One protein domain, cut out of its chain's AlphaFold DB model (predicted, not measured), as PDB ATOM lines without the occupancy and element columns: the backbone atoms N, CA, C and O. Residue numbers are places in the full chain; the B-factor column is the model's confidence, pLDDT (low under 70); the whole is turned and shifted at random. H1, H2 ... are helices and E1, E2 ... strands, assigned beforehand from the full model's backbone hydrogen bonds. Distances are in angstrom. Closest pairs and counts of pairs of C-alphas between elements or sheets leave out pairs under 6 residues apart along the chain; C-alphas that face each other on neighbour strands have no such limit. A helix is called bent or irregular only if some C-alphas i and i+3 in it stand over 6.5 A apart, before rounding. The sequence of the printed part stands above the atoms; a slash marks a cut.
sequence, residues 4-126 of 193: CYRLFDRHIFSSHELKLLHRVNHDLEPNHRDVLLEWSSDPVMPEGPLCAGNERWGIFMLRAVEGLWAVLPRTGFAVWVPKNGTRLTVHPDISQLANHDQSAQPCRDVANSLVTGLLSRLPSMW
ATOM      1  N   CYS A   4      26.412  19.719 163.344       92.44
ATOM      2  CA  CYS A   4      25.374  20.683 163.705       92.44
ATOM      3  C   CYS A   4      25.484  21.049 165.188       92.44
ATOM      4  O   CYS A   4      25.626  20.174 166.052       92.44
ATOM      5  N   TYR A   5      25.417  22.345 165.481       92.50
ATOM      6  CA  TYR A   5      25.503  22.885 166.830       92.50
ATOM      7  C   TYR A   5      24.397  23.895 167.081       92.50
ATOM      8  O   TYR A   5      23.942  24.582 166.164       92.50
ATOM      9  N   ARG A   6      24.014  24.030 168.349       91.81
ATOM     10  CA  ARG A   6      23.186  25.153 168.777       91.81
ATOM     11  C   ARG A   6      23.980  26.456 168.652       91.81
ATOM     12  O   ARG A   6      25.142  26.512 169.049       91.81
ATOM     13  N   LEU A   7      23.334  27.486 168.114       93.75
ATOM     14  CA  LEU A   7      23.848  28.847 168.057       93.75
ATOM     15  C   LEU A   7      22.698  29.819 168.344       93.75
ATOM     16  O   LEU A   7      21.970  30.230 167.445       93.75
ATOM     17  N   PHE A   8      22.529  30.177 169.614       94.12
ATOM     18  CA  PHE A   8      21.410  30.986 170.103       94.12
ATOM     19  C   PHE A   8      20.043  30.318 169.865       94.12
ATOM     20  O   PHE A   8      19.766  29.252 170.429       94.12
ATOM     21  N   ASP A   9      19.174  30.966 169.083       91.12
ATOM     22  CA  ASP A   9      17.873  30.462 168.632       91.12
ATOM     23  C   ASP A   9      17.944  29.805 167.238       91.12
ATOM     24  O   ASP A   9      16.909  29.476 166.660       91.12
ATOM     25  N   ARG A  10      19.158  29.622 166.704       92.38
ATOM     26  CA  ARG A  10      19.464  29.047 165.387       92.38
ATOM     27  C   ARG A  10      20.390  27.840 165.528       92.38
ATOM     28  O   ARG A  10      20.843  27.495 166.626       92.38
ATOM     29  N   HIS A  11      20.729  27.240 164.392       93.12
ATOM     30  CA  HIS A  11      21.804  26.263 164.293       93.12
ATOM     31  C   HIS A  11      22.988  26.791 163.488       93.12
ATOM     32  O   HIS A  11      22.844  27.670 162.636       93.12
ATOM     33  N   ILE A  12      24.164  26.221 163.751       93.75
ATOM     34  CA  ILE A  12      25.335  26.354 162.888       93.75
ATOM     35  C   ILE A  12      25.786  24.988 162.382       93.75
ATOM     36  O   ILE A  12      25.992  24.052 163.159       93.75
ATOM     37  N   PHE A  13      25.967  24.906 161.069       93.44
ATOM     38  CA  PHE A  13      26.476  23.750 160.354       93.44
ATOM     39  C   PHE A  13      27.922  24.014 159.952       93.44
ATOM     40  O   PHE A  13      28.219  25.036 159.345       93.44
ATOM     41  N   SER A  14      28.832  23.103 160.285       90.88
ATOM     42  CA  SER A  14      30.261  23.259 159.998       90.88
ATOM     43  C   SER A  14      30.853  21.954 159.494       90.88
ATOM     44  O   SER A  14      30.527  20.880 159.999       90.88
ATOM     45  N   SER A  15      31.726  22.021 158.488       86.19
ATOM     46  CA  SER A  15      32.478  20.844 158.028       86.19
ATOM     47  C   SER A  15      33.568  20.416 159.019       86.19
ATOM     48  O   SER A  15      34.065  19.297 158.934       86.19
ATOM     49  N   HIS A  16      33.894  21.280 159.987       87.31
ATOM     50  CA  HIS A  16      34.865  21.040 161.054       87.31
ATOM     51  C   HIS A  16      34.216  21.125 162.434       87.31
ATOM     52  O   HIS A  16      33.226  21.832 162.636       87.31
ATOM     53  N   GLU A  17      34.793  20.418 163.400       87.75
ATOM     54  CA  GLU A  17      34.234  20.337 164.742       87.75
ATOM     55  C   GLU A  17      34.392  21.659 165.522       87.75
ATOM     56  O   GLU A  17      35.500  22.165 165.698       87.75
ATOM     57  N   LEU A  18      33.286  22.188 166.053       88.12
ATOM     58  CA  LEU A  18      33.244  23.363 166.930       88.12
ATOM     59  C   LEU A  18      33.084  22.921 168.391       88.12
ATOM     60  O   LEU A  18      32.000  22.987 168.962       88.12
ATOM     61  N   LYS A  19      34.173  22.445 169.006       84.62
ATOM     62  CA  LYS A  19      34.158  21.791 170.335       84.62
ATOM     63  C   LYS A  19      33.609  22.638 171.488       84.62
ATOM     64  O   LYS A  19      33.239  22.078 172.510       84.62
ATOM     65  N   LEU A  20      33.591  23.962 171.342       86.75
ATOM     66  CA  LEU A  20      33.048  24.868 172.357       86.75
ATOM     67  C   LEU A  20      31.525  25.007 172.287       86.75
ATOM     68  O   LEU A  20      30.944  25.586 173.196       86.75
ATOM     69  N   LEU A  21      30.872  24.488 171.243       89.00
ATOM     70  CA  LEU A  21      29.423  24.546 171.091       89.00
ATOM     71  C   LEU A  21      28.770  23.196 171.368       89.00
ATOM     72  O   LEU A  21      29.307  22.127 171.064       89.00
ATOM     73  N   HIS A  22      27.576  23.250 171.945       88.31
ATOM     74  CA  HIS A  22      26.758  22.084 172.212       88.31
ATOM     75  C   HIS A  22      26.289  21.470 170.890       88.31
ATOM     76  O   HIS A  22      25.486  22.055 170.150       88.31
ATOM     77  N   ARG A  23      26.791  20.270 170.592       89.56
ATOM     78  CA  ARG A  23      26.407  19.511 169.402       89.56
ATOM     79  C   ARG A  23      24.961  19.049 169.538       89.56
ATOM     80  O   ARG A  23      24.568  18.536 170.582       89.56
ATOM     81  N   VAL A  24      24.182  19.202 168.477       88.25
ATOM     82  CA  VAL A  24      22.803  18.708 168.418       88.25
ATOM     83  C   VAL A  24      22.693  17.648 167.330       88.25
ATOM     84  O   VAL A  24      23.334  17.745 166.283       88.25
ATOM     85  N   ASN A  25      21.902  16.608 167.592       78.19
ATOM     86  CA  ASN A  25      21.514  15.671 166.546       78.19
ATOM     87  C   ASN A  25      20.467  16.365 165.686       78.19
ATOM     88  O   ASN A  25      19.458  16.842 166.206       78.19
ATOM     89  N   HIS A  26      20.734  16.457 164.392       64.88
ATOM     90  CA  HIS A  26      19.855  17.138 163.465       64.88
ATOM     91  C   HIS A  26      19.731  16.280 162.212       64.88
ATOM     92  O   HIS A  26      20.707  16.107 161.487       64.88
ATOM     93  N   ASP A  27      18.532  15.747 161.985       65.75
ATOM     94  CA  ASP A  27      18.189  14.978 160.783       65.75
ATOM     95  C   ASP A  27      17.661  15.883 159.652       65.75
ATOM     96  O   ASP A  27      17.247  15.394 158.603       65.75
ATOM     97  N   LEU A  28      17.632  17.207 159.858       64.56
ATOM     98  CA  LEU A  28      17.063  18.172 158.912       64.56
ATOM     99  C   LEU A  28      18.154  18.997 158.214       64.56
ATOM    100  O   LEU A  28      19.175  19.337 158.820       64.56
ATOM    101  N   GLU A  29      17.870  19.363 156.966       75.69
ATOM    102  CA  GLU A  29      18.663  20.286 156.148       75.69
ATOM    103  C   GLU A  29      18.709  21.706 156.751       75.69
ATOM    104  O   GLU A  29      17.740  22.124 157.399       75.69
ATOM    105  N   PRO A  30      19.795  22.473 156.527       79.81
ATOM    106  CA  PRO A  30      19.888  23.863 156.967       79.81
ATOM    107  C   PRO A  30      18.746  24.710 156.401       79.81
ATOM    108  O   PRO A  30      18.469  24.690 155.199       79.81
ATOM    109  N   ASN A  31      18.094  25.496 157.255       83.25
ATOM    110  CA  ASN A  31      17.099  26.472 156.820       83.25
ATOM    111  C   ASN A  31      17.743  27.852 156.570       83.25
ATOM    112  O   ASN A  31      18.905  28.094 156.879       83.25
ATOM    113  N   HIS A  32      16.971  28.799 156.031       82.44
ATOM    114  CA  HIS A  32      17.462  30.136 155.668       82.44
ATOM    115  C   HIS A  32      17.938  31.011 156.849       82.44
ATOM    116  O   HIS A  32      18.611  32.017 156.623       82.44
ATOM    117  N   ARG A  33      17.563  30.681 158.092       87.19
ATOM    118  CA  ARG A  33      18.005  31.371 159.316       87.19
ATOM    119  C   ARG A  33      19.266  30.751 159.910       87.19
ATOM    120  O   ARG A  33      19.920  31.423 160.711       87.19
ATOM    121  N   ASP A  34      19.586  29.512 159.554       92.25
ATOM    122  CA  ASP A  34      20.755  28.812 160.072       92.25
ATOM    123  C   ASP A  34      22.050  29.386 159.493       92.25
ATOM    124  O   ASP A  34      22.068  30.054 158.456       92.25
ATOM    125  N   VAL A  35      23.148  29.132 160.198       94.88
ATOM    126  CA  VAL A  35      24.487  29.536 159.780       94.88
ATOM    127  C   VAL A  35      25.190  28.350 159.139       94.88
ATOM    128  O   VAL A  35      25.320  27.292 159.748       94.88
ATOM    129  N   LEU A  36      25.697  28.530 157.928       94.44
ATOM    130  CA  LEU A  36      26.591  27.591 157.272       94.44
ATOM    131  C   LEU A  36      28.022  28.123 157.358       94.44
ATOM    132  O   LEU A  36      28.298  29.230 156.902       94.44
ATOM    133  N   LEU A  37      28.920  27.340 157.948       94.06
ATOM    134  CA  LEU A  37      30.346  27.621 158.050       94.06
ATOM    135  C   LEU A  37      31.119  26.687 157.116       94.06
ATOM    136  O   LEU A  37      31.276  25.489 157.376       94.06
ATOM    137  N   GLU A  38      31.615  27.259 156.030       91.94
ATOM    138  CA  GLU A  38      32.395  26.566 155.012       91.94
ATOM    139  C   GLU A  38      33.875  26.897 155.155       91.94
ATOM    140  O   GLU A  38      34.257  27.968 155.623       91.94
ATOM    141  N   TRP A  39      34.716  25.964 154.727       90.50
ATOM    142  CA  TRP A  39      36.163  26.115 154.737       90.50
ATOM    143  C   TRP A  39      36.644  26.031 153.299       90.50
ATOM    144  O   TRP A  39      36.389  25.032 152.628       90.50
ATOM    145  N   SER A  40      37.301  27.086 152.834       90.38
ATOM    146  CA  SER A  40      37.903  27.149 151.511       90.38
ATOM    147  C   SER A  40      39.409  26.929 151.605       90.38
ATOM    148  O   SER A  40      40.053  27.332 152.572       90.38
ATOM    149  N   SER A  41      39.973  26.290 150.583       88.38
ATOM    150  CA  SER A  41      41.420  26.239 150.359       88.38
ATOM    151  C   SER A  41      41.949  27.484 149.650       88.38
ATOM    152  O   SER A  41      43.162  27.666 149.592       88.38
ATOM    153  N   ASP A  42      41.063  28.313 149.095       91.50
ATOM    154  CA  ASP A  42      41.441  29.479 148.309       91.50
ATOM    155  C   ASP A  42      41.929  30.585 149.248       91.50
ATOM    156  O   ASP A  42      41.136  31.094 150.056       91.50
ATOM    157  N   PRO A  43      43.220  30.951 149.178       91.50
ATOM    158  CA  PRO A  43      43.775  31.971 150.043       91.50
ATOM    159  C   PRO A  43      43.278  33.352 149.602       91.50
ATOM    160  O   PRO A  43      43.110  33.626 148.413       91.50
ATOM    161  N   VAL A  44      43.060  34.235 150.570       94.31
ATOM    162  CA  VAL A  44      42.554  35.591 150.337       94.31
ATOM    163  C   VAL A  44      43.444  36.616 151.018       94.31
ATOM    164  O   VAL A  44      44.132  36.314 151.991       94.31
ATOM    165  N   MET A  45      43.407  37.847 150.523       93.38
ATOM    166  CA  MET A  45      43.975  39.003 151.204       93.38
ATOM    167  C   MET A  45      42.807  39.897 151.635       93.38
ATOM    168  O   MET A  45      42.223  40.573 150.789       93.38
ATOM    169  N   PRO A  46      42.388  39.846 152.912       93.31
ATOM    170  CA  PRO A  46      41.299  40.674 153.412       93.31
ATOM    171  C   PRO A  46      41.632  42.159 153.284       93.31
ATOM    172  O   PRO A  46      42.636  42.628 153.818       93.31
ATOM    173  N   GLU A  47      40.762  42.912 152.621       91.25
ATOM    174  CA  GLU A  47      40.924  44.352 152.427       91.25
ATOM    175  C   GLU A  47      39.703  45.116 152.940       91.25
ATOM    176  O   GLU A  47      38.574  44.617 152.938       91.25
ATOM    177  N   GLY A  48      39.939  46.351 153.379       94.56
ATOM    178  CA  GLY A  48      38.900  47.264 153.845       94.56
ATOM    179  C   GLY A  48      39.315  48.046 155.091       94.56
ATOM    180  O   GLY A  48      40.280  47.689 155.769       94.56
ATOM    181  N   PRO A  49      38.599  49.133 155.423       95.94
ATOM    182  CA  PRO A  49      38.884  49.896 156.627       95.94
ATOM    183  C   PRO A  49      38.522  49.086 157.878       95.94
ATOM    184  O   PRO A  49      37.454  48.466 157.945       95.94
ATOM    185  N   LEU A  50      39.390  49.145 158.890       94.62
ATOM    186  CA  LEU A  50      39.135  48.571 160.210       94.62
ATOM    187  C   LEU A  50      37.888  49.220 160.826       94.62
ATOM    188  O   LEU A  50      37.835  50.437 160.996       94.62
ATOM    189  N   CYS A  51      36.886  48.412 161.171       92.25
ATOM    190  CA  CYS A  51      35.652  48.884 161.802       92.25
ATOM    191  C   CYS A  51      35.472  48.391 163.243       92.25
ATOM    192  O   CYS A  51      34.738  49.015 164.006       92.25
ATOM    193  N   ALA A  52      36.134  47.297 163.627       88.81
ATOM    194  CA  ALA A  52      36.124  46.768 164.987       88.81
ATOM    195  C   ALA A  52      37.324  45.839 165.219       88.81
ATOM    196  O   ALA A  52      37.902  45.319 164.270       88.81
ATOM    197  N   GLY A  53      37.655  45.572 166.480       85.31
ATOM    198  CA  GLY A  53      38.704  44.620 166.851       85.31
ATOM    199  C   GLY A  53      39.932  45.266 167.482       85.31
ATOM    200  O   GLY A  53      40.137  46.475 167.402       85.31
ATOM    201  N   ASN A  54      40.718  44.443 168.168       80.06
ATOM    202  CA  ASN A  54      42.011  44.809 168.742       80.06
ATOM    203  C   ASN A  54      42.821  43.540 169.060       80.06
ATOM    204  O   ASN A  54      42.285  42.431 169.112       80.06
ATOM    205  N   GLU A  55      44.109  43.714 169.353       76.56
ATOM    206  CA  GLU A  55      45.037  42.610 169.637       76.56
ATOM    207  C   GLU A  55      44.638  41.742 170.839       76.56
ATOM    208  O   GLU A  55      44.926  40.540 170.860       76.56
ATOM    209  N   ARG A  56      43.959  42.325 171.839       72.94
ATOM    210  CA  ARG A  56      43.496  41.596 173.031       72.94
ATOM    211  C   ARG A  56      42.335  40.663 172.706       72.94
ATOM    212  O   ARG A  56      42.226  39.613 173.327       72.94
ATOM    213  N   TRP A  57      41.483  41.033 171.752       73.75
ATOM    214  CA  TRP A  57      40.361  40.204 171.301       73.75
ATOM    215  C   TRP A  57      40.791  39.126 170.306       73.75
ATOM    216  O   TRP A  57      40.041  38.182 170.083       73.75
ATOM    217  N   GLY A  58      41.983  39.252 169.712       80.31
ATOM    218  CA  GLY A  58      42.510  38.272 168.761       80.31
ATOM    219  C   GLY A  58      41.732  38.201 167.444       80.31
ATOM    220  O   GLY A  58      41.890  37.232 166.708       80.31
ATOM    221  N   ILE A  59      40.906  39.211 167.158       88.31
ATOM    222  CA  ILE A  59      40.084  39.320 165.953       88.31
ATOM    223  C   ILE A  59      39.989  40.783 165.513       88.31
ATOM    224  O   ILE A  59      39.813  41.682 166.344       88.31
ATOM    225  N   PHE A  60      40.092  41.005 164.205       92.00
ATOM    226  CA  PHE A  60      39.940  42.306 163.558       92.00
ATOM    227  C   PHE A  60      38.848  42.233 162.497       92.00
ATOM    228  O   PHE A  60      38.771  41.262 161.756       92.00
ATOM    229  N   MET A  61      38.004  43.256 162.418       93.44
ATOM    230  CA  MET A  61      36.876  43.321 161.494       93.44
ATOM    231  C   MET A  61      37.144  44.417 160.467       93.44
ATOM    232  O   MET A  61      37.251  45.592 160.831       93.44
ATOM    233  N   LEU A  62      37.251  44.043 159.196       95.44
ATOM    234  CA  LEU A  62      37.424  44.966 158.077       95.44
ATOM    235  C   LEU A  62      36.104  45.087 157.324       95.44
ATOM    236  O   LEU A  62      35.485  44.086 156.958       95.44
ATOM    237  N   ARG A  63      35.646  46.315 157.097       95.56
ATOM    238  CA  ARG A  63      34.391  46.566 156.384       95.56
ATOM    239  C   ARG A  63      34.549  46.259 154.895       95.56
ATOM    240  O   ARG A  63      35.481  46.753 154.270       95.56
ATOM    241  N   ALA A  64      33.570  45.568 154.321       94.69
ATOM    242  CA  ALA A  64      33.437  45.372 152.882       94.69
ATOM    243  C   ALA A  64      32.043  45.810 152.398       94.69
ATOM    244  O   ALA A  64      31.143  46.073 153.197       94.69
ATOM    245  N   VAL A  65      31.853  45.909 151.079       90.50
ATOM    246  CA  VAL A  65      30.582  46.381 150.496       90.50
ATOM    247  C   VAL A  65      29.433  45.417 150.793       90.50
ATOM    248  O   VAL A  65      28.359  45.867 151.181       90.50
ATOM    249  N   GLU A  66      29.663  44.105 150.677       93.00
ATOM    250  CA  GLU A  66      28.635  43.063 150.861       93.00
ATOM    251  C   GLU A  66      28.723  42.299 152.185       93.00
ATOM    252  O   GLU A  66      28.059  41.279 152.387       93.00
ATOM    253  N   GLY A  67      29.497  42.822 153.130       94.62
ATOM    254  CA  GLY A  67      29.717  42.160 154.402       94.62
ATOM    255  C   GLY A  67      30.931  42.714 155.119       94.62
ATOM    256  O   GLY A  67      31.154  43.926 155.172       94.62
ATOM    257  N   LEU A  68      31.724  41.815 155.672       96.12
ATOM    258  CA  LEU A  68      32.971  42.140 156.338       96.12
ATOM    259  C   LEU A  68      33.933  40.960 156.277       96.12
ATOM    260  O   LEU A  68      33.533  39.808 156.097       96.12
ATOM    261  N   TRP A  69      35.200  41.271 156.498       96.44
ATOM    262  CA  TRP A  69      36.225  40.290 156.802       96.44
ATOM    263  C   TRP A  69      36.485  40.258 158.299       96.44
ATOM    264  O   TRP A  69      36.729  41.300 158.901       96.44
ATOM    265  N   ALA A  70      36.478  39.068 158.887       94.75
ATOM    266  CA  ALA A  70      36.944  38.833 160.243       94.75
ATOM    267  C   ALA A  70      38.321  38.157 160.193       94.75
ATOM    268  O   ALA A  70      38.433  36.976 159.878       94.75
ATOM    269  N   VAL A  71      39.375  38.916 160.466       93.06
ATOM    270  CA  VAL A  71      40.767  38.465 160.411       93.06
ATOM    271  C   VAL A  71      41.175  37.894 161.766       93.06
ATOM    272  O   VAL A  71      41.019  38.560 162.795       93.06
ATOM    273  N   LEU A  72      41.715  36.674 161.761       88.75
ATOM    274  CA  LEU A  72      42.193  35.933 162.929       88.75
ATOM    275  C   LEU A  72      43.729  35.825 162.858       88.75
ATOM    276  O   LEU A  72      44.277  34.788 162.482       88.75
ATOM    277  N   PRO A  73      44.476  36.884 163.214       80.12
ATOM    278  CA  PRO A  73      45.912  36.968 162.919       80.12
ATOM    279  C   PRO A  73      46.751  35.903 163.633       80.12
ATOM    280  O   PRO A  73      47.813  35.516 163.155       80.12
ATOM    281  N   ARG A  74      46.267  35.392 164.772       79.38
ATOM    282  CA  ARG A  74      46.951  34.334 165.529       79.38
ATOM    283  C   ARG A  74      46.822  32.954 164.896       79.38
ATOM    284  O   ARG A  74      47.515  32.048 165.336       79.38
ATOM    285  N   THR A  75      45.930  32.791 163.927       80.75
ATOM    286  CA  THR A  75      45.646  31.486 163.332       80.75
ATOM    287  C   THR A  75      45.989  31.416 161.849       80.75
ATOM    288  O   THR A  75      46.018  30.321 161.302       80.75
ATOM    289  N   GLY A  76      46.247  32.554 161.197       86.06
ATOM    290  CA  GLY A  76      46.540  32.605 159.762       86.06
ATOM    291  C   GLY A  76      45.304  32.461 158.870       86.06
ATOM    292  O   GLY A  76      45.435  32.145 157.689       86.06
ATOM    293  N   PHE A  77      44.107  32.685 159.419       90.50
ATOM    294  CA  PHE A  77      42.848  32.613 158.678       90.50
ATOM    295  C   PHE A  77      42.079  33.932 158.734       90.50
ATOM    296  O   PHE A  77      42.161  34.701 159.694       90.50
ATOM    297  N   ALA A  78      41.252  34.141 157.721       93.94
ATOM    298  CA  ALA A  78      40.243  35.180 157.676       93.94
ATOM    299  C   ALA A  78      38.882  34.571 157.341       93.94
ATOM    300  O   ALA A  78      38.787  33.532 156.692       93.94
ATOM    301  N   VAL A  79      37.814  35.216 157.791       95.81
ATOM    302  CA  VAL A  79      36.447  34.747 157.580       95.81
ATOM    303  C   VAL A  79      35.685  35.797 156.805       95.81
ATOM    304  O   VAL A  79      35.578  36.941 157.251       95.81
ATOM    305  N   TRP A  80      35.135  35.409 155.663       97.19
ATOM    306  CA  TRP A  80      34.138  36.213 154.982       97.19
ATOM    307  C   TRP A  80      32.799  36.075 155.698       97.19
ATOM    308  O   TRP A  80      32.320  34.963 155.935       97.19
ATOM    309  N   VAL A  81      32.195  37.213 156.034       96.69
ATOM    310  CA  VAL A  81      30.908  37.286 156.720       96.69
ATOM    311  C   VAL A  81      29.979  38.184 155.895       96.69
ATOM    312  O   VAL A  81      30.138  39.408 155.917       96.69
ATOM    313  N   PRO A  82      29.008  37.628 155.152       95.19
ATOM    314  CA  PRO A  82      28.044  38.425 154.398       95.19
ATOM    315  C   PRO A  82      27.129  39.217 155.339       95.19
ATOM    316  O   PRO A  82      26.939  38.832 156.490       95.19
ATOM    317  N   LYS A  83      26.498  40.291 154.843       92.56
ATOM    318  CA  LYS A  83      25.599  41.175 155.628       92.56
ATOM    319  C   LYS A  83      24.526  40.462 156.461       92.56
ATOM    320  O   LYS A  83      24.132  40.988 157.494       92.56
ATOM    321  N   ASN A  84      24.042  39.304 156.019       91.06
ATOM    322  CA  ASN A  84      23.017  38.529 156.725       91.06
ATOM    323  C   ASN A  84      23.586  37.595 157.814       91.06
ATOM    324  O   ASN A  84      22.822  37.058 158.614       91.06
ATOM    325  N   GLY A  85      24.904  37.379 157.846       92.94
ATOM    326  CA  GLY A  85      25.579  36.527 158.822       92.94
ATOM    327  C   GLY A  85      25.187  35.047 158.764       92.94
ATOM    328  O   GLY A  85      25.293  34.378 159.788       92.94
ATOM    329  N   THR A  86      24.698  34.534 157.625       93.38
ATOM    330  CA  THR A  86      24.210  33.141 157.513       93.38
ATOM    331  C   THR A  86      25.106  32.208 156.702       93.38
ATOM    332  O   THR A  86      24.993  31.000 156.851       93.38
ATOM    333  N   ARG A  87      26.024  32.713 155.869       94.19
ATOM    334  CA  ARG A  87      26.978  31.867 155.128       94.19
ATOM    335  C   ARG A  87      28.396  32.384 155.290       94.19
ATOM    336  O   ARG A  87      28.807  33.308 154.599       94.19
ATOM    337  N   LEU A  88      29.107  31.810 156.242       95.81
ATOM    338  CA  LEU A  88      30.467  32.171 156.602       95.81
ATOM    339  C   LEU A  88      31.446  31.307 155.814       95.81
ATOM    340  O   LEU A  88      31.272  30.090 155.748       95.81
ATOM    341  N   THR A  89      32.503  31.910 155.281       95.50
ATOM    342  CA  THR A  89      33.558  31.159 154.589       95.50
ATOM    343  C   THR A  89      34.903  31.469 155.220       95.50
ATOM    344  O   THR A  89      35.317  32.624 155.277       95.50
ATOM    345  N   VAL A  90      35.576  30.441 155.727       94.31
ATOM    346  CA  VAL A  90      36.917  30.533 156.305       94.31
ATOM    347  C   VAL A  90      37.942  30.325 155.196       94.31
ATOM    348  O   VAL A  90      37.877  29.331 154.476       94.31
ATOM    349  N   HIS A  91      38.887  31.251 155.078       93.50
ATOM    350  CA  HIS A  91      39.943  31.267 154.073       93.50
ATOM    351  C   HIS A  91      41.317  31.393 154.741       93.50
ATOM    352  O   HIS A  91      41.433  32.095 155.750       93.50
ATOM    353  N   PRO A  92      42.373  30.783 154.183       91.38
ATOM    354  CA  PRO A  92      43.743  31.130 154.542       91.38
ATOM    355  C   PRO A  92      44.012  32.612 154.241       91.38
ATOM    356  O   PRO A  92      43.639  33.110 153.179       91.38
ATOM    357  N   ASP A  93      44.663  33.319 155.162       90.69
ATOM    358  CA  ASP A  93      45.031  34.728 154.993       90.69
ATOM    359  C   ASP A  93      46.446  34.846 154.413       90.69
ATOM    360  O   ASP A  93      47.432  34.538 155.089       90.69
ATOM    361  N   ILE A  94      46.547  35.336 153.170       88.56
ATOM    362  CA  ILE A  94      47.813  35.529 152.444       88.56
ATOM    363  C   ILE A  94      48.799  36.365 153.260       88.56
ATOM    364  O   ILE A  94      49.993  36.059 153.274       88.56
ATOM    365  N   SER A  95      48.316  37.386 153.974       82.06
ATOM    366  CA  SER A  95      49.171  38.293 154.748       82.06
ATOM    367  C   SER A  95      49.871  37.606 155.925       82.06
ATOM    368  O   SER A  95      50.855  38.127 156.449       82.06
ATOM    369  N   GLN A  96      49.388  36.428 156.325       78.00
ATOM    370  CA  GLN A  96      49.877  35.675 157.473       78.00
ATOM    371  C   GLN A  96      50.579  34.365 157.089       78.00
ATOM    372  O   GLN A  96      51.176  33.729 157.957       78.00
ATOM    373  N   LEU A  97      50.585  33.977 155.807       70.31
ATOM    374  CA  LEU A  97      51.189  32.716 155.346       70.31
ATOM    375  C   LEU A  97      52.690  32.609 155.656       70.31
ATOM    376  O   LEU A  97      53.173  31.518 155.934       70.31
ATOM    377  N   ALA A  98      53.428  33.724 155.648       65.56
ATOM    378  CA  ALA A  98      54.858  33.734 155.972       65.56
ATOM    379  C   ALA A  98      55.151  33.534 157.474       65.56
ATOM    380  O   ALA A  98      56.252  33.127 157.833       65.56
ATOM    381  N   ASN A  99      54.179  33.832 158.344       65.94
ATOM    382  CA  ASN A  99      54.320  33.746 159.802       65.94
ATOM    383  C   ASN A  99      53.821  32.409 160.368       65.94
ATOM    384  O   ASN A  99      54.183  32.043 161.484       65.94
ATOM    385  N   HIS A 100      52.988  31.691 159.611       64.19
ATOM    386  CA  HIS A 100      52.422  30.397 159.988       64.19
ATOM    387  C   HIS A 100      52.933  29.331 159.016       64.19
ATOM    388  O   HIS A 100      52.243  28.912 158.087       64.19
ATOM    389  N   ASP A 101      54.192  28.944 159.219       53.56
ATOM    390  CA  ASP A 101      54.887  27.937 158.420       53.56
ATOM    391  C   ASP A 101      54.181  26.571 158.589       53.56
ATOM    392  O   ASP A 101      54.084  26.032 159.689       53.56
ATOM    393  N   GLN A 102      53.648  26.026 157.492       48.19
ATOM    394  CA  GLN A 102      53.051  24.683 157.386       48.19
ATOM    395  C   GLN A 102      51.830  24.375 158.276       48.19
ATOM    396  O   GLN A 102      51.846  23.542 159.178       48.19
ATOM    397  N   SER A 103      50.678  24.923 157.909       46.78
ATOM    398  CA  SER A 103      49.591  24.152 157.283       46.78
ATOM    399  C   SER A 103      48.323  24.992 157.339       46.78
ATOM    400  O   SER A 103      47.821  25.335 158.404       46.78
ATOM    401  N   ALA A 104      47.757  25.271 156.168       50.97
ATOM    402  CA  ALA A 104      46.378  25.716 156.006       50.97
ATOM    403  C   ALA A 104      45.393  24.591 156.404       50.97
ATOM    404  O   ALA A 104      44.456  24.277 155.675       50.97
ATOM    405  N   GLN A 105      45.647  23.915 157.528       54.34
ATOM    406  CA  GLN A 105      44.765  22.928 158.113       54.34
ATOM    407  C   GLN A 105      44.023  23.578 159.281       54.34
ATOM    408  O   GLN A 105      44.651  24.200 160.138       54.34
ATOM    409  N   PRO A 106      42.690  23.442 159.330       57.16
ATOM    410  CA  PRO A 106      41.869  23.926 160.432       57.16
ATOM    411  C   PRO A 106      42.355  23.362 161.768       57.16
ATOM    412  O   PRO A 106      42.056  22.224 162.130       57.16
ATOM    413  N   CYS A 107      43.137  24.141 162.511       62.66
ATOM    414  CA  CYS A 107      43.574  23.747 163.839       62.66
ATOM    415  C   CYS A 107      42.484  24.088 164.865       62.66
ATOM    416  O   CYS A 107      41.611  24.935 164.642       62.66
ATOM    417  N   ARG A 108      42.539  23.424 166.024       60.34
ATOM    418  CA  ARG A 108      41.611  23.646 167.147       60.34
ATOM    419  C   ARG A 108      41.491  25.131 167.521       60.34
ATOM    420  O   ARG A 108      40.424  25.569 167.948       60.34
ATOM    421  N   ASP A 109      42.560  25.894 167.329       73.44
ATOM    422  CA  ASP A 109      42.619  27.301 167.708       73.44
ATOM    423  C   ASP A 109      41.737  28.177 166.814       73.44
ATOM    424  O   ASP A 109      41.062  29.064 167.329       73.44
ATOM    425  N   VAL A 110      41.619  27.868 165.514       81.06
ATOM    426  CA  VAL A 110      40.707  28.592 164.610       81.06
ATOM    427  C   VAL A 110      39.259  28.395 165.046       81.06
ATOM    428  O   VAL A 110      38.535  29.370 165.214       81.06
ATOM    429  N   ALA A 111      38.836  27.150 165.283       82.31
ATOM    430  CA  ALA A 111      37.468  26.848 165.709       82.31
ATOM    431  C   ALA A 111      37.106  27.553 167.029       82.31
ATOM    432  O   ALA A 111      36.018  28.114 167.159       82.31
ATOM    433  N   ASN A 112      38.034  27.592 167.988       81.69
ATOM    434  CA  ASN A 112      37.834  28.299 169.254       81.69
ATOM    435  C   ASN A 112      37.738  29.823 169.065       81.69
ATOM    436  O   ASN A 112      36.867  30.469 169.658       81.69
ATOM    437  N   SER A 113      38.612  30.397 168.232       84.50
ATOM    438  CA  SER A 113      38.583  31.822 167.890       84.50
ATOM    439  C   SER A 113      37.309  32.207 167.140       84.50
ATOM    440  O   SER A 113      36.769  33.283 167.383       84.50
ATOM    441  N   LEU A 114      36.780  31.324 166.289       88.81
ATOM    442  CA  LEU A 114      35.492  31.525 165.632       88.81
ATOM    443  C   LEU A 114      34.366  31.612 166.661       88.81
ATOM    444  O   LEU A 114      33.617  32.584 166.648       88.81
ATOM    445  N   VAL A 115      34.264  30.641 167.573       88.50
ATOM    446  CA  VAL A 115      33.169  30.597 168.555       88.50
ATOM    447  C   VAL A 115      33.185  31.827 169.468       88.50
ATOM    448  O   VAL A 115      32.197  32.554 169.544       88.50
ATOM    449  N   THR A 116      34.321  32.102 170.107       84.19
ATOM    450  CA  THR A 116      34.426  33.171 171.118       84.19
ATOM    451  C   THR A 116      34.560  34.570 170.498       84.19
ATOM    452  O   THR A 116      34.039  35.559 171.025       84.19
ATOM    453  N   GLY A 117      35.235  34.670 169.350       83.56
ATOM    454  CA  GLY A 117      35.567  35.929 168.687       83.56
ATOM    455  C   GLY A 117      34.552  36.388 167.644       83.56
ATOM    456  O   GLY A 117      34.290  37.585 167.552       83.56
ATOM    457  N   LEU A 118      33.950  35.480 166.874       90.69
ATOM    458  CA  LEU A 118      33.081  35.844 165.750       90.69
ATOM    459  C   LEU A 118      31.617  35.469 165.983       90.69
ATOM    460  O   LEU A 118      30.743  36.333 165.914       90.69
ATOM    461  N   LEU A 119      31.342  34.196 166.268       93.19
ATOM    462  CA  LEU A 119      29.980  33.664 166.335       93.19
ATOM    463  C   LEU A 119      29.158  34.333 167.442       93.19
ATOM    464  O   LEU A 119      27.985  34.626 167.233       93.19
ATOM    465  N   SER A 120      29.790  34.669 168.570       91.38
ATOM    466  CA  SER A 120      29.176  35.424 169.674       91.38
ATOM    467  C   SER A 120      28.667  36.821 169.279       91.38
ATOM    468  O   SER A 120      27.871  37.415 170.004       91.38
ATOM    469  N   ARG A 121      29.099  37.358 168.129       91.19
ATOM    470  CA  ARG A 121      28.746  38.702 167.634       91.19
ATOM    471  C   ARG A 121      27.733  38.688 166.492       91.19
ATOM    472  O   ARG A 121      27.157  39.739 166.204       91.19
ATOM    473  N   LEU A 122      27.469  37.532 165.881       93.94
ATOM    474  CA  LEU A 122      26.491  37.397 164.795       93.94
ATOM    475  C   LEU A 122      25.080  37.904 165.121       93.94
ATOM    476  O   LEU A 122      24.465  38.437 164.198       93.94
ATOM    477  N   PRO A 123      24.578  37.856 166.376       94.69
ATOM    478  CA  PRO A 123      23.298  38.474 166.714       94.69
ATOM    479  C   PRO A 123      23.146  39.918 166.224       94.69
ATOM    480  O   PRO A 123      22.085  40.285 165.726       94.69
ATOM    481  N   SER A 124      24.228  40.705 166.232       92.38
ATOM    482  CA  SER A 124      24.204  42.084 165.722       92.38
ATOM    483  C   SER A 124      23.844  42.192 164.234       92.38
ATOM    484  O   SER A 124      23.264  43.189 163.809       92.38
ATOM    485  N   MET A 125      24.137  41.160 163.440       91.94
ATOM    486  CA  MET A 125      23.794  41.080 162.015       91.94
ATOM    487  C   MET A 125      22.358  40.595 161.788       91.94
ATOM    488  O   MET A 125      21.836  40.670 160.679       91.94
ATOM    489  N   TRP A 126      21.716  40.096 162.842       92.25
ATOM    490  CA  TRP A 126      20.348  39.593 162.835       92.25
ATOM    491  C   TRP A 126      19.343  40.583 163.427       92.25
ATOM    492  O   TRP A 126      18.170  40.245 163.536       92.25
TER     493      TRP A 126
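AT A GLANCE: This is residues 4 to 126 of the 193 residues of an uncharacterized protein of Chlorobiaceae bacterium (UniProt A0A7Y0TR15). Look for one twisted sheet of eight strands, curled like part of a barrel round a single helix, H1. The printed part has 123 residues, with E1 to E8 in chain order and then H1. The sheet's order is E1 E2 E3 E8 E7 E6 E5 E4, mixed; the class is mixed, helices and strands, with under half of the residues in named elements. It is compact, with a radius of gyration of the C-alphas of 13.9 A, and spans 41 by 31 by 27 A.

HOW THE PARTS SIT: Begin with the meander, each strand the antiparallel neighbour of the one before: E4, residues 50 to 54, E5, 59 to 63, E6, 67 to 72, E7, 77 to 82, and E8, 87 to 92. Across its four hairpins, N 61 and O 52 are 2.8 A apart, N 71 and O 60 2.7 A, N 70 and O 79 2.8 A, and N 91 and O 78 2.8 A, within hydrogen-bond range. E3, residues 35 to 39, is parallel to E8, with N 88 and O 36 at 2.8 A. E2, residues 10 to 14, is parallel to E3, with N 13 and O 35 at 2.8 A. E1, residues 4 to 7, forms a hairpin with E2, with N 5 and O 12 at 2.9 A. H1, residues 108 to 126, is on one face of the sheet, in two layers, helix and sheet; its closest C-alphas to E5 are Gly 117 and Ile 59, 6.3 A. In H1, 9 of 15 O i to N i+4 pairs are within range.

IN THESE COORDINATES: Find C-alpha 4 at (25.374, 20.683, 163.705), where E1 begins. E6, E7 and E8 run 16.3, 16.5 and 16.8 A. H1 runs 26.9 A to C-alpha 126 at (20.348, 39.593, 162.835); it is irregular, C-alphas 120 and 123 lying 7.3 A apart, with a kink of 45 degrees near residue 120.

THE WHOLE: The farthest C-alphas, Asp 27 and Ala 98, are 41.5 A apart. The printed part has no cut; residues 15 to 34 and 93 to 107 are long links. pLDDT is under 70 at residues 26 to 28 and 98 to 108.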